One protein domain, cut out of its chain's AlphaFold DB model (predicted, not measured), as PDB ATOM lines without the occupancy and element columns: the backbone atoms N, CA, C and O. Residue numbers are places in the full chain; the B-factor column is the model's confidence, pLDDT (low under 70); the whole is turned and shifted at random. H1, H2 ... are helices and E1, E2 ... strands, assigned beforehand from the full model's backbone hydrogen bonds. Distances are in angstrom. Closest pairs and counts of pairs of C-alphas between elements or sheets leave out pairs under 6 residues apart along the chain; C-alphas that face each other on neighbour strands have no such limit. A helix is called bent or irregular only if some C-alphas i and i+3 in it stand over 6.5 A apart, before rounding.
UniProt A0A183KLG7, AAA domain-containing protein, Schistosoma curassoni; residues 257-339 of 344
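What this domain is: This is residues 257 to 339 of the 344 residues of the protein "AAA domain-containing protein" of Schistosoma curassoni (UniProt A0A183KLG7). A two-stranded antiparallel hairpin, E1 and E2, packs along helix H1, and bent helix H2 also packs on H1, its arm H2b crossing H1 steeply. The printed part has 83 residues, in the order H1, E1, E2, H2, class mixed. It is only just compact, close to loose (radius of gyration of the C-alphas 13.8 A), spanning 38 by 32 by 20 A.

How they stand to each other: E1, residues 281 to 287, and E2, residues 304 to 309, have N 284 and O 306 within hydrogen-bond range, 2.9 A. The closest C-alphas of E1 and H1, residues 257 to 275, are Pro 283 and Ala 270, 5.7 A. H2, residues 317 to 338, assigned as one helix by its hydrogen bonds, is bent: C-alphas 327 and 330 are 7.1 A apart. Arm H2a, residues 317 to 327, touches H1 at a shallow tilt of 21 degrees, through H1 residues 269 to 273 alone; closest C-alphas Val 326 and Ala 273, 5.3 A. H2b, residues 330 to 338, touches H1 residues 261 to 269 alone at a steep tilt of 56 degrees; closest C-alphas Gly 330 and His 265, 4.0 A. Every O i to N i+4 pair is within hydrogen-bond range in H1, H2a and H2b.

Where its parts are: H1, 26.7 A long, begins at C-alpha 257 (37.507, -3.398, 20.527). E1 is 17.1 A, E2 15.4 A, H2a 15.5 A and H2b 12.1 A, with C-alpha 338 at (47.169, -1.651, 15.502).

The domain as a whole: The farthest C-alphas, Ala 257 and Leu 314, are 41.3 A apart. The printed part has no cut. The link E1 to E2 is long, and its residues 290 to 303 are among those with pLDDT under 70.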
ATOM      1  N   ALA A 257      36.525  -3.603  21.585       85.00
ATOM      2  CA  ALA A 257      37.507  -3.398  20.527       85.00
ATOM      3  C   ALA A 257      37.167  -2.181  19.648       85.00
ATOM      4  O   ALA A 257      38.012  -1.305  19.486       85.00
ATOM      5  N   GLU A 258      35.929  -2.069  19.159       82.94
ATOM      6  CA  GLU A 258      35.480  -0.921  18.348       82.94
ATOM      7  C   GLU A 258      35.534   0.392  19.134       82.94
ATOM      8  O   GLU A 258      35.947   1.425  18.609       82.94
ATOM      9  N   ARG A 259      35.173   0.367  20.423       85.25
ATOM     10  CA  ARG A 259      35.259   1.550  21.286       85.25
ATOM     11  C   ARG A 259      36.705   2.004  21.478       85.25
ATOM     12  O   ARG A 259      36.971   3.202  21.466       85.25
ATOM     13  N   HIS A 260      37.629   1.064  21.671       88.81
ATOM     14  CA  HIS A 260      39.051   1.377  21.799       88.81
ATOM     15  C   HIS A 260      39.635   1.875  20.468       88.81
ATOM     16  O   HIS A 260      40.431   2.808  20.462       88.81
ATOM     17  N   MET A 261      39.198   1.322  19.334       86.38
ATOM     18  CA  MET A 261      39.578   1.797  18.001       86.38
ATOM     19  C   MET A 261      39.097   3.230  17.746       86.38
ATOM     20  O   MET A 261      39.923   4.086  17.450       86.38
ATOM     21  N   SER A 262      37.814   3.520  17.987       85.94
ATOM     22  CA  SER A 262      37.252   4.880  17.914       85.94
ATOM     23  C   SER A 262      37.990   5.852  18.843       85.94
ATOM     24  O   SER A 262      38.332   6.966  18.449       85.94
ATOM     25  N   ALA A 263      38.342   5.417  20.059       89.19
ATOM     26  CA  ALA A 263      39.139   6.231  20.973       89.19
ATOM     27  C   ALA A 263      40.520   6.571  20.409       89.19
ATOM     28  O   ALA A 263      40.917   7.733  20.480       89.19
ATOM     29  N   VAL A 264      41.235   5.600  19.835       91.00
ATOM     30  CA  VAL A 264      42.540   5.823  19.189       91.00
ATOM     31  C   VAL A 264      42.404   6.755  17.984       91.00
ATOM     32  O   VAL A 264      43.197   7.685  17.847       91.00
ATOM     33  N   HIS A 265      41.379   6.559  17.155       89.44
ATOM     34  CA  HIS A 265      41.123   7.399  15.989       89.44
ATOM     35  C   HIS A 265      40.898   8.865  16.385       89.44
ATOM     36  O   HIS A 265      41.601   9.770  15.930       89.44
ATOM     37  N   GLU A 266      39.946   9.120  17.282       88.50
ATOM     38  CA  GLU A 266      39.593  10.483  17.676       88.50
ATOM     39  C   GLU A 266      40.708  11.162  18.483       88.50
ATOM     40  O   GLU A 266      40.977  12.351  18.302       88.50
ATOM     41  N   SER A 267      41.431  10.413  19.322       91.19
ATOM     42  CA  SER A 267      42.595  10.960  20.031       91.19
ATOM     43  C   SER A 267      43.759  11.280  19.094       91.19
ATOM     44  O   SER A 267      44.428  12.289  19.309       91.19
ATOM     45  N   GLY A 268      43.957  10.514  18.016       91.12
ATOM     46  CA  GLY A 268      44.911  10.836  16.954       91.12
ATOM     47  C   GLY A 268      44.611  12.174  16.285       91.12
ATOM     48  O   GLY A 268      45.478  13.046  16.213       91.12
ATOM     49  N   ARG A 269      43.358  12.375  15.861       88.50
ATOM     50  CA  ARG A 269      42.903  13.644  15.262       88.50
ATOM     51  C   ARG A 269      43.081  14.817  16.220       88.50
ATOM     52  O   ARG A 269      43.631  15.845  15.833       88.50
ATOM     53  N   ALA A 270      42.653  14.654  17.471       90.12
ATOM     54  CA  ALA A 270      42.767  15.693  18.487       90.12
ATOM     55  C   ALA A 270      44.226  16.040  18.811       90.12
ATOM     56  O   ALA A 270      44.561  17.214  18.948       90.12
ATOM     57  N   LEU A 271      45.104  15.039  18.896       91.62
ATOM     58  CA  LEU A 271      46.520  15.239  19.189       91.62
ATOM     59  C   LEU A 271      47.235  15.958  18.044       91.62
ATOM     60  O   LEU A 271      47.970  16.906  18.298       91.62
ATOM     61  N   VAL A 272      46.988  15.563  16.791       90.81
ATOM     62  CA  VAL A 272      47.569  16.250  15.626       90.81
ATOM     63  C   VAL A 272      47.065  17.692  15.538       90.81
ATOM     64  O   VAL A 272      47.873  18.595  15.349       90.81
ATOM     65  N   ALA A 273      45.767  17.931  15.756       88.50
ATOM     66  CA  ALA A 273      45.209  19.285  15.797       88.50
ATOM     67  C   ALA A 273      45.827  20.142  16.912       88.50
ATOM     68  O   ALA A 273      46.116  21.314  16.707       88.50
ATOM     69  N   TRP A 274      46.066  19.553  18.085       89.38
ATOM     70  CA  TRP A 274      46.690  20.255  19.204       89.38
ATOM     71  C   TRP A 274      48.160  20.604  18.945       89.38
ATOM     72  O   TRP A 274      48.614  21.680  19.327       89.38
ATOM     73  N   LEU A 275      48.911  19.700  18.308       90.19
ATOM     74  CA  LEU A 275      50.322  19.922  17.978       90.19
ATOM     75  C   LEU A 275      50.505  20.933  16.842       90.19
ATOM     76  O   LEU A 275      51.480  21.678  16.848       90.19
ATOM     77  N   LEU A 276      49.572  20.973  15.890       85.50
ATOM     78  CA  LEU A 276      49.555  21.920  14.777       85.50
ATOM     79  C   LEU A 276      48.713  23.153  15.128       85.50
ATOM     80  O   LEU A 276      47.786  23.508  14.399       85.50
ATOM     81  N   SER A 277      49.021  23.818  16.245       67.81
ATOM     82  CA  SER A 277      48.264  24.994  16.708       67.81
ATOM     83  C   SER A 277      48.232  26.135  15.686       67.81
ATOM     84  O   SER A 277      47.255  26.880  15.622       67.81
ATOM     85  N   ASP A 278      49.264  26.229  14.847       71.31
ATOM     86  CA  ASP A 278      49.425  27.285  13.838       71.31
ATOM     87  C   ASP A 278      48.496  27.107  12.624       71.31
ATOM     88  O   ASP A 278      48.193  28.072  11.917       71.31
ATOM     89  N   SER A 279      47.948  25.899  12.439       67.94
ATOM     90  CA  SER A 279      46.976  25.566  11.386       67.94
ATOM     91  C   SER A 279      45.645  26.321  11.515       67.94
ATOM     92  O   SER A 279      44.799  26.310  10.607       67.94
ATOM     93  N   GLY A 280      45.436  26.960  12.671       68.50
ATOM     94  CA  GLY A 280      44.191  27.610  13.043       68.50
ATOM     95  C   GLY A 280      43.057  26.615  13.273       68.50
ATOM     96  O   GLY A 280      41.901  27.015  13.205       68.50
ATOM     97  N   VAL A 281      43.349  25.327  13.490       76.69
ATOM     98  CA  VAL A 281      42.348  24.295  13.780       76.69
ATOM     99  C   VAL A 281      42.535  23.774  15.199       76.69
ATOM    100  O   VAL A 281      43.471  23.032  15.478       76.69
ATOM    101  N   LEU A 282      41.619  24.129  16.099       80.00
ATOM    102  CA  LEU A 282      41.701  23.754  17.511       80.00
ATOM    103  C   LEU A 282      40.635  22.714  17.881       80.00
ATOM    104  O   LEU A 282      39.452  22.919  17.580       80.00
ATOM    105  N   PRO A 283      41.011  21.622  18.574       81.88
ATOM    106  CA  PRO A 283      40.047  20.676  19.115       81.88
ATOM    107  C   PRO A 283      39.396  21.251  20.380       81.88
ATOM    108  O   PRO A 283      40.075  21.551  21.357       81.88
ATOM    109  N   ILE A 284      38.065  21.384  20.385       78.75
ATOM    110  CA  ILE A 284      37.313  21.781  21.590       78.75
ATOM    111  C   ILE A 284      36.965  20.560  22.435       78.75
ATOM    112  O   ILE A 284      37.088  20.567  23.657       78.75
ATOM    113  N   LYS A 285      36.421  19.536  21.772       80.69
ATOM    114  CA  LYS A 285      35.771  18.409  22.427       80.69
ATOM    115  C   LYS A 285      35.998  17.151  21.617       80.69
ATOM    116  O   LYS A 285      35.800  17.141  20.406       80.69
ATOM    117  N   VAL A 286      36.356  16.089  22.323       84.94
ATOM    118  CA  VAL A 286      36.533  14.751  21.769       84.94
ATOM    119  C   VAL A 286      35.515  13.841  22.436       84.94
ATOM    120  O   VAL A 286      35.375  13.848  23.661       84.94
ATOM    121  N   SER A 287      34.770  13.086  21.640       82.25
ATOM    122  CA  SER A 287      33.762  12.151  22.130       82.25
ATOM    123  C   SER A 287      33.800  10.871  21.316       82.25
ATOM    124  O   SER A 287      33.750  10.910  20.099       82.25
ATOM    125  N   ILE A 288      33.784   9.732  21.998       80.56
ATOM    126  CA  ILE A 288      33.670   8.392  21.394       80.56
ATOM    127  C   ILE A 288      32.241   7.838  21.487       80.56
ATOM    128  O   ILE A 288      32.003   6.642  21.344       80.56
ATOM    129  N   ILE A 289      31.286   8.695  21.859       76.44
ATOM    130  CA  ILE A 289      29.871   8.337  21.905       76.44
ATOM    131  C   ILE A 289      29.355   8.362  20.464       76.44
ATOM    132  O   ILE A 289      29.338   9.451  19.878       76.44
ATOM    133  N   PRO A 290      28.910   7.217  19.913       68.31
ATOM    134  CA  PRO A 290      28.443   7.148  18.540       68.31
ATOM    135  C   PRO A 290      27.227   8.050  18.345       68.31
ATOM    136  O   PRO A 290      26.301   8.088  19.168       68.31
ATOM    137  N   ARG A 291      27.222   8.773  17.228       65.75
ATOM    138  CA  ARG A 291      26.086   9.585  16.789       65.75
ATOM    139  C   ARG A 291      25.572   8.934  15.517       65.75
ATOM    140  O   ARG A 291      26.327   8.745  14.573       65.75
ATOM    141  N   THR A 292      24.306   8.512  15.490       52.75
ATOM    142  CA  THR A 292      23.773   7.954  14.240       52.75
ATOM    143  C   THR A 292      23.677   9.068  13.181       52.75
ATOM    144  O   THR A 292      23.778  10.249  13.499       52.75
ATOM    145  N   VAL A 293      23.515   8.722  11.912       51.78
ATOM    146  CA  VAL A 293      23.015   9.658  10.897       51.78
ATOM    147  C   VAL A 293      21.606   9.191  10.579       51.78
ATOM    148  O   VAL A 293      21.339   7.990  10.587       51.78
ATOM    149  N   SER A 294      20.671  10.115  10.376       41.38
ATOM    150  CA  SER A 294      19.311   9.765   9.967       41.38
ATOM    151  C   SER A 294      19.318   9.219   8.532       41.38
ATOM    152  O   SER A 294      19.100   9.966   7.584       41.38
ATOM    153  N   GLY A 295      19.582   7.922   8.378       40.56
ATOM    154  CA  GLY A 295      19.501   7.174   7.125       40.56
ATOM    155  C   GLY A 295      19.439   5.664   7.406       40.56
ATOM    156  O   GLY A 295      20.131   5.205   8.314       40.56
ATOM    157  N   PRO A 296      18.604   4.884   6.693       35.94
ATOM    158  CA  PRO A 296      18.436   3.449   6.946       35.94
ATOM    159  C   PRO A 296      19.697   2.610   6.668       35.94
ATOM    160  O   PRO A 296      19.820   1.535   7.243       35.94
ATOM    161  N   ASP A 297      20.650   3.134   5.883       35.56
ATOM    162  CA  ASP A 297      21.813   2.384   5.381       35.56
ATOM    163  C   ASP A 297      23.169   3.074   5.649       35.56
ATOM    164  O   ASP A 297      24.170   2.757   5.008       35.56
ATOM    165  N   THR A 298      23.236   4.049   6.562       43.28
ATOM    166  CA  THR A 298      24.478   4.796   6.839       43.28
ATOM    167  C   THR A 298      25.020   4.431   8.220       43.28
ATOM    168  O   THR A 298      24.395   4.735   9.238       43.28
ATOM    169  N   VAL A 299      26.188   3.781   8.263       49.16
ATOM    170  CA  VAL A 299      26.960   3.602   9.503       49.16
ATOM    171  C   VAL A 299      27.347   5.001   9.975       49.16
ATOM    172  O   VAL A 299      28.072   5.708   9.285       49.16
ATOM    173  N   GLY A 300      26.759   5.454  11.082       55.72
ATOM    174  CA  GLY A 300      27.077   6.769  11.631       55.72
ATOM    175  C   GLY A 300      28.456   6.794  12.275       55.72
ATOM    176  O   GLY A 300      28.935   5.757  12.737       55.72
ATOM    177  N   ASP A 301      29.057   7.980  12.326       62.19
ATOM    178  CA  ASP A 301      30.363   8.199  12.944       62.19
ATOM    179  C   ASP A 301      30.403   7.618  14.373       62.19
ATOM    180  O   ASP A 301      29.591   7.942  15.254       62.19
ATOM    181  N   LEU A 302      31.371   6.723  14.600       66.12
ATOM    182  CA  LEU A 302      31.584   6.009  15.866       66.12
ATOM    183  C   LEU A 302      32.224   6.891  16.952       66.12
ATOM    184  O   LEU A 302      32.350   6.472  18.104       66.12
ATOM    185  N   GLY A 303      32.629   8.103  16.584       67.31
ATOM    186  CA  GLY A 303      33.257   9.117  17.416       67.31
ATOM    187  C   GLY A 303      33.215  10.468  16.702       67.31
ATOM    188  O   GLY A 303      32.837  10.556  15.542       67.31
ATOM    189  N   PHE A 304      33.520  11.548  17.412       75.19
ATOM    190  CA  PHE A 304      33.586  12.882  16.830       75.19
ATOM    191  C   PHE A 304      34.566  13.767  17.597       75.19
ATOM    192  O   PHE A 304      34.462  13.926  18.821       75.19
ATOM    193  N   THR A 305      35.457  14.412  16.849       76.38
ATOM    194  CA  THR A 305      36.306  15.509  17.309       76.38
ATOM    195  C   THR A 305      35.751  16.825  16.780       76.38
ATOM    196  O   THR A 305      35.767  17.093  15.578       76.38
ATOM    197  N   GLN A 306      35.276  17.675  17.690       74.75
ATOM    198  CA  GLN A 306      34.825  19.019  17.360       74.75
ATOM    199  C   GLN A 306      36.032  19.929  17.150       74.75
ATOM    200  O   GLN A 306      36.715  20.292  18.109       74.75
ATOM    201  N   LEU A 307      36.260  20.310  15.897       78.62
ATOM    202  CA  LEU A 307      37.316  21.229  15.494       78.62
ATOM    203  C   LEU A 307      36.719  22.607  15.197       78.62
ATOM    204  O   LEU A 307      35.731  22.709  14.468       78.62
ATOM    205  N   ILE A 308      37.332  23.667  15.719       74.81
ATOM    206  CA  ILE A 308      37.076  25.035  15.256       74.81
ATOM    207  C   ILE A 308      38.212  25.437  14.352       74.81
ATOM    208  O   ILE A 308      39.370  25.350  14.744       74.81
ATOM    209  N   SER A 309      37.856  25.920  13.170       72.56
ATOM    210  CA  SER A 309      38.790  26.623  12.307       72.56
ATOM    211  C   SER A 309      38.715  28.123  12.563       72.56
ATOM    212  O   SER A 309      37.623  28.685  12.656       72.56
ATOM    213  N   GLU A 310      39.866  28.780  12.608       73.25
ATOM    214  CA  GLU A 310      39.960  30.229  12.517       73.25
ATOM    215  C   GLU A 310      39.357  30.726  11.196       73.25
ATOM    216  O   GLU A 310      39.529  30.121  10.128       73.25
ATOM    217  N   GLU A 311      38.663  31.863  11.264       69.00
ATOM    218  CA  GLU A 311      38.029  32.518  10.119       69.00
ATOM    219  C   GLU A 311      39.080  33.260   9.269       69.00
ATOM    220  O   GLU A 311      39.139  34.488   9.240       69.00
ATOM    221  N   LYS A 312      39.939  32.503   8.574       76.06
ATOM    222  CA  LYS A 312      40.878  33.027   7.569       76.06
ATOM    223  C   LYS A 312      40.229  33.000   6.180       76.06
ATOM    224  O   LYS A 312      39.777  31.952   5.723       76.06
ATOM    225  N   TYR A 313      40.220  34.138   5.484       75.44
ATOM    226  CA  TYR A 313      39.740  34.225   4.093       75.44
ATOM    227  C   TYR A 313      40.759  33.717   3.067       75.44
ATOM    228  O   TYR A 313      40.378  33.307   1.973       75.44
ATOM    229  N   LEU A 314      42.046  33.761   3.409       84.00
ATOM    230  CA  LEU A 314      43.150  33.308   2.570       84.00
ATOM    231  C   LEU A 314      43.906  32.225   3.334       84.00
ATOM    232  O   LEU A 314      44.302  32.450   4.476       84.00
ATOM    233  N   LEU A 315      44.066  31.061   2.707       84.69
ATOM    234  CA  LEU A 315      44.818  29.931   3.248       84.69
ATOM    235  C   LEU A 315      46.075  29.740   2.409       84.69
ATOM    236  O   LEU A 315      45.995  29.707   1.177       84.69
ATOM    237  N   ASN A 316      47.218  29.603   3.072       88.31
ATOM    238  CA  ASN A 316      48.472  29.263   2.417       88.31
ATOM    239  C   ASN A 316      48.569  27.748   2.184       88.31
ATOM    240  O   ASN A 316      47.773  26.962   2.701       88.31
ATOM    241  N   THR A 317      49.570  27.324   1.408       89.38
ATOM    242  CA  THR A 317      49.857  25.897   1.185       89.38
ATOM    243  C   THR A 317      50.082  25.148   2.492       89.38
ATOM    244  O   THR A 317      49.604  24.028   2.636       89.38
ATOM    245  N   ASP A 318      50.748  25.797   3.445       88.12
ATOM    246  CA  ASP A 318      51.087  25.209   4.738       88.12
ATOM    247  C   ASP A 318      49.828  25.052   5.606       88.12
ATOM    248  O   ASP A 318      49.574  23.963   6.113       88.12
ATOM    249  N   ASP A 319      48.944  26.064   5.643       85.69
ATOM    250  CA  ASP A 319      47.646  25.966   6.338       85.69
ATOM    251  C   ASP A 319      46.803  24.795   5.794       85.69
ATOM    252  O   ASP A 319      46.108  24.099   6.539       85.69
ATOM    253  N   LEU A 320      46.831  24.575   4.473       87.44
ATOM    254  CA  LEU A 320      46.120  23.467   3.835       87.44
ATOM    255  C   LEU A 320      46.758  22.114   4.169       87.44
ATOM    256  O   LEU A 320      46.031  21.166   4.468       87.44
ATOM    257  N   ALA A 321      48.089  22.025   4.145       89.69
ATOM    258  CA  ALA A 321      48.823  20.814   4.500       89.69
ATOM    259  C   ALA A 321      48.574  20.409   5.961       89.69
ATOM    260  O   ALA A 321      48.339  19.230   6.247       89.69
ATOM    261  N   ASP A 322      48.530  21.376   6.874       88.69
ATOM    262  CA  ASP A 322      48.236  21.117   8.279       88.69
ATOM    263  C   ASP A 322      46.791  20.653   8.476       88.69
ATOM    264  O   ASP A 322      46.541  19.651   9.148       88.69
ATOM    265  N   ARG A 323      45.821  21.303   7.817       87.06
ATOM    266  CA  ARG A 323      44.412  20.866   7.834       87.06
ATOM    267  C   ARG A 323      44.250  19.441   7.313       87.06
ATOM    268  O   ARG A 323      43.516  18.650   7.905       87.06
ATOM    269  N   MET A 324      44.949  19.091   6.235       89.44
ATOM    270  CA  MET A 324      44.974  17.722   5.715       89.44
ATOM    271  C   MET A 324      45.591  16.748   6.724       89.44
ATOM    272  O   MET A 324      45.058  15.656   6.919       89.44
ATOM    273  N   SER A 325      46.664  17.147   7.406       90.88
ATOM    274  CA  SER A 325      47.319  16.333   8.435       90.88
ATOM    275  C   SER A 325      46.387  16.046   9.613       90.88
ATOM    276  O   SER A 325      46.306  14.905  10.063       90.88
ATOM    277  N   VAL A 326      45.611  17.039  10.063       88.50
ATOM    278  CA  VAL A 326      44.584  16.860  11.106       88.50
ATOM    279  C   VAL A 326      43.504  15.866  10.672       88.50
ATOM    280  O   VAL A 326      43.119  14.997  11.456       88.50
ATOM    281  N   LEU A 327      43.030  15.954   9.424       86.19
ATOM    282  CA  LEU A 327      42.033  15.020   8.886       86.19
ATOM    283  C   LEU A 327      42.569  13.583   8.802       86.19
ATOM    284  O   LEU A 327      41.839  12.641   9.093       86.19
ATOM    285  N   LEU A 328      43.845  13.411   8.456       90.06
ATOM    286  CA  LEU A 328      44.495  12.100   8.352       90.06
ATOM    287  C   LEU A 328      44.999  11.553   9.699       90.06
ATOM    288  O   LEU A 328      45.358  10.376   9.785       90.06
ATOM    289  N   GLY A 329      45.014  12.376  10.752       90.50
ATOM    290  CA  GLY A 329      45.595  12.038  12.053       90.50
ATOM    291  C   GLY A 329      44.957  10.824  12.730       90.50
ATOM    292  O   GLY A 329      45.660  10.045  13.372       90.50
ATOM    293  N   GLY A 330      43.651  10.610  12.543       89.56
ATOM    294  CA  GLY A 330      42.953   9.458  13.126       89.56
ATOM    295  C   GLY A 330      43.385   8.143  12.497       89.56
ATOM    296  O   GLY A 330      43.825   7.225  13.188       89.56
ATOM    297  N   ARG A 331      43.399   8.107  11.164       90.19
ATOM    298  CA  ARG A 331      43.885   6.963  10.388       90.19
ATOM    299  C   ARG A 331      45.358   6.655  10.664       90.19
ATOM    300  O   ARG A 331      45.746   5.491  10.757       90.19
ATOM    301  N   ALA A 332      46.184   7.690  10.815       92.50
ATOM    302  CA  ALA A 332      47.585   7.528  11.186       92.50
ATOM    303  C   ALA A 332      47.740   6.911  12.588       92.50
ATOM    304  O   ALA A 332      48.562   6.013  12.769       92.50
ATOM    305  N   ALA A 333      46.933   7.339  13.562       93.06
ATOM    306  CA  ALA A 333      46.964   6.790  14.916       93.06
ATOM    307  C   ALA A 333      46.546   5.314  14.961       93.06
ATOM    308  O   ALA A 333      47.204   4.516  15.630       93.06
ATOM    309  N   GLU A 334      45.518   4.922  14.203       90.81
ATOM    310  CA  GLU A 334      45.140   3.511  14.069       90.81
ATOM    311  C   GLU A 334      46.285   2.661  13.523       90.81
ATOM    312  O   GLU A 334      46.621   1.624  14.101       90.81
ATOM    313  N   HIS A 335      46.936   3.131  12.456       92.06
ATOM    314  CA  HIS A 335      48.061   2.430  11.854       92.06
ATOM    315  C   HIS A 335      49.229   2.267  12.840       92.06
ATOM    316  O   HIS A 335      49.844   1.206  12.896       92.06
ATOM    317  N   VAL A 336      49.529   3.288  13.649       93.25
ATOM    318  CA  VAL A 336      50.608   3.225  14.650       93.25
ATOM    319  C   VAL A 336      50.297   2.230  15.772       93.25
ATOM    320  O   VAL A 336      51.195   1.516  16.214       93.25
ATOM    321  N   VAL A 337      49.048   2.170  16.242       92.44
ATOM    322  CA  VAL A 337      48.672   1.341  17.401       92.44
ATOM    323  C   VAL A 337      48.368  -0.107  17.012       92.44
ATOM    324  O   VAL A 337      48.768  -1.026  17.724       92.44
ATOM    325  N   TYR A 338      47.671  -0.327  15.895       88.75
ATOM    326  CA  TYR A 338      47.169  -1.651  15.502       88.75
ATOM    327  C   TYR A 338      47.893  -2.263  14.308       88.75
ATOM    328  O   TYR A 338      47.667  -3.436  14.011       88.75
ATOM    329  N   ASN A 339      48.735  -1.493  13.607       87.50
ATOM    330  CA  ASN A 339      49.337  -1.900  12.334       87.50
ATOM    331  C   ASN A 339      48.284  -2.373  11.306       87.50
ATOM    332  O   ASN A 339      48.523  -3.267  10.494       87.50
TER     333      ASN A 339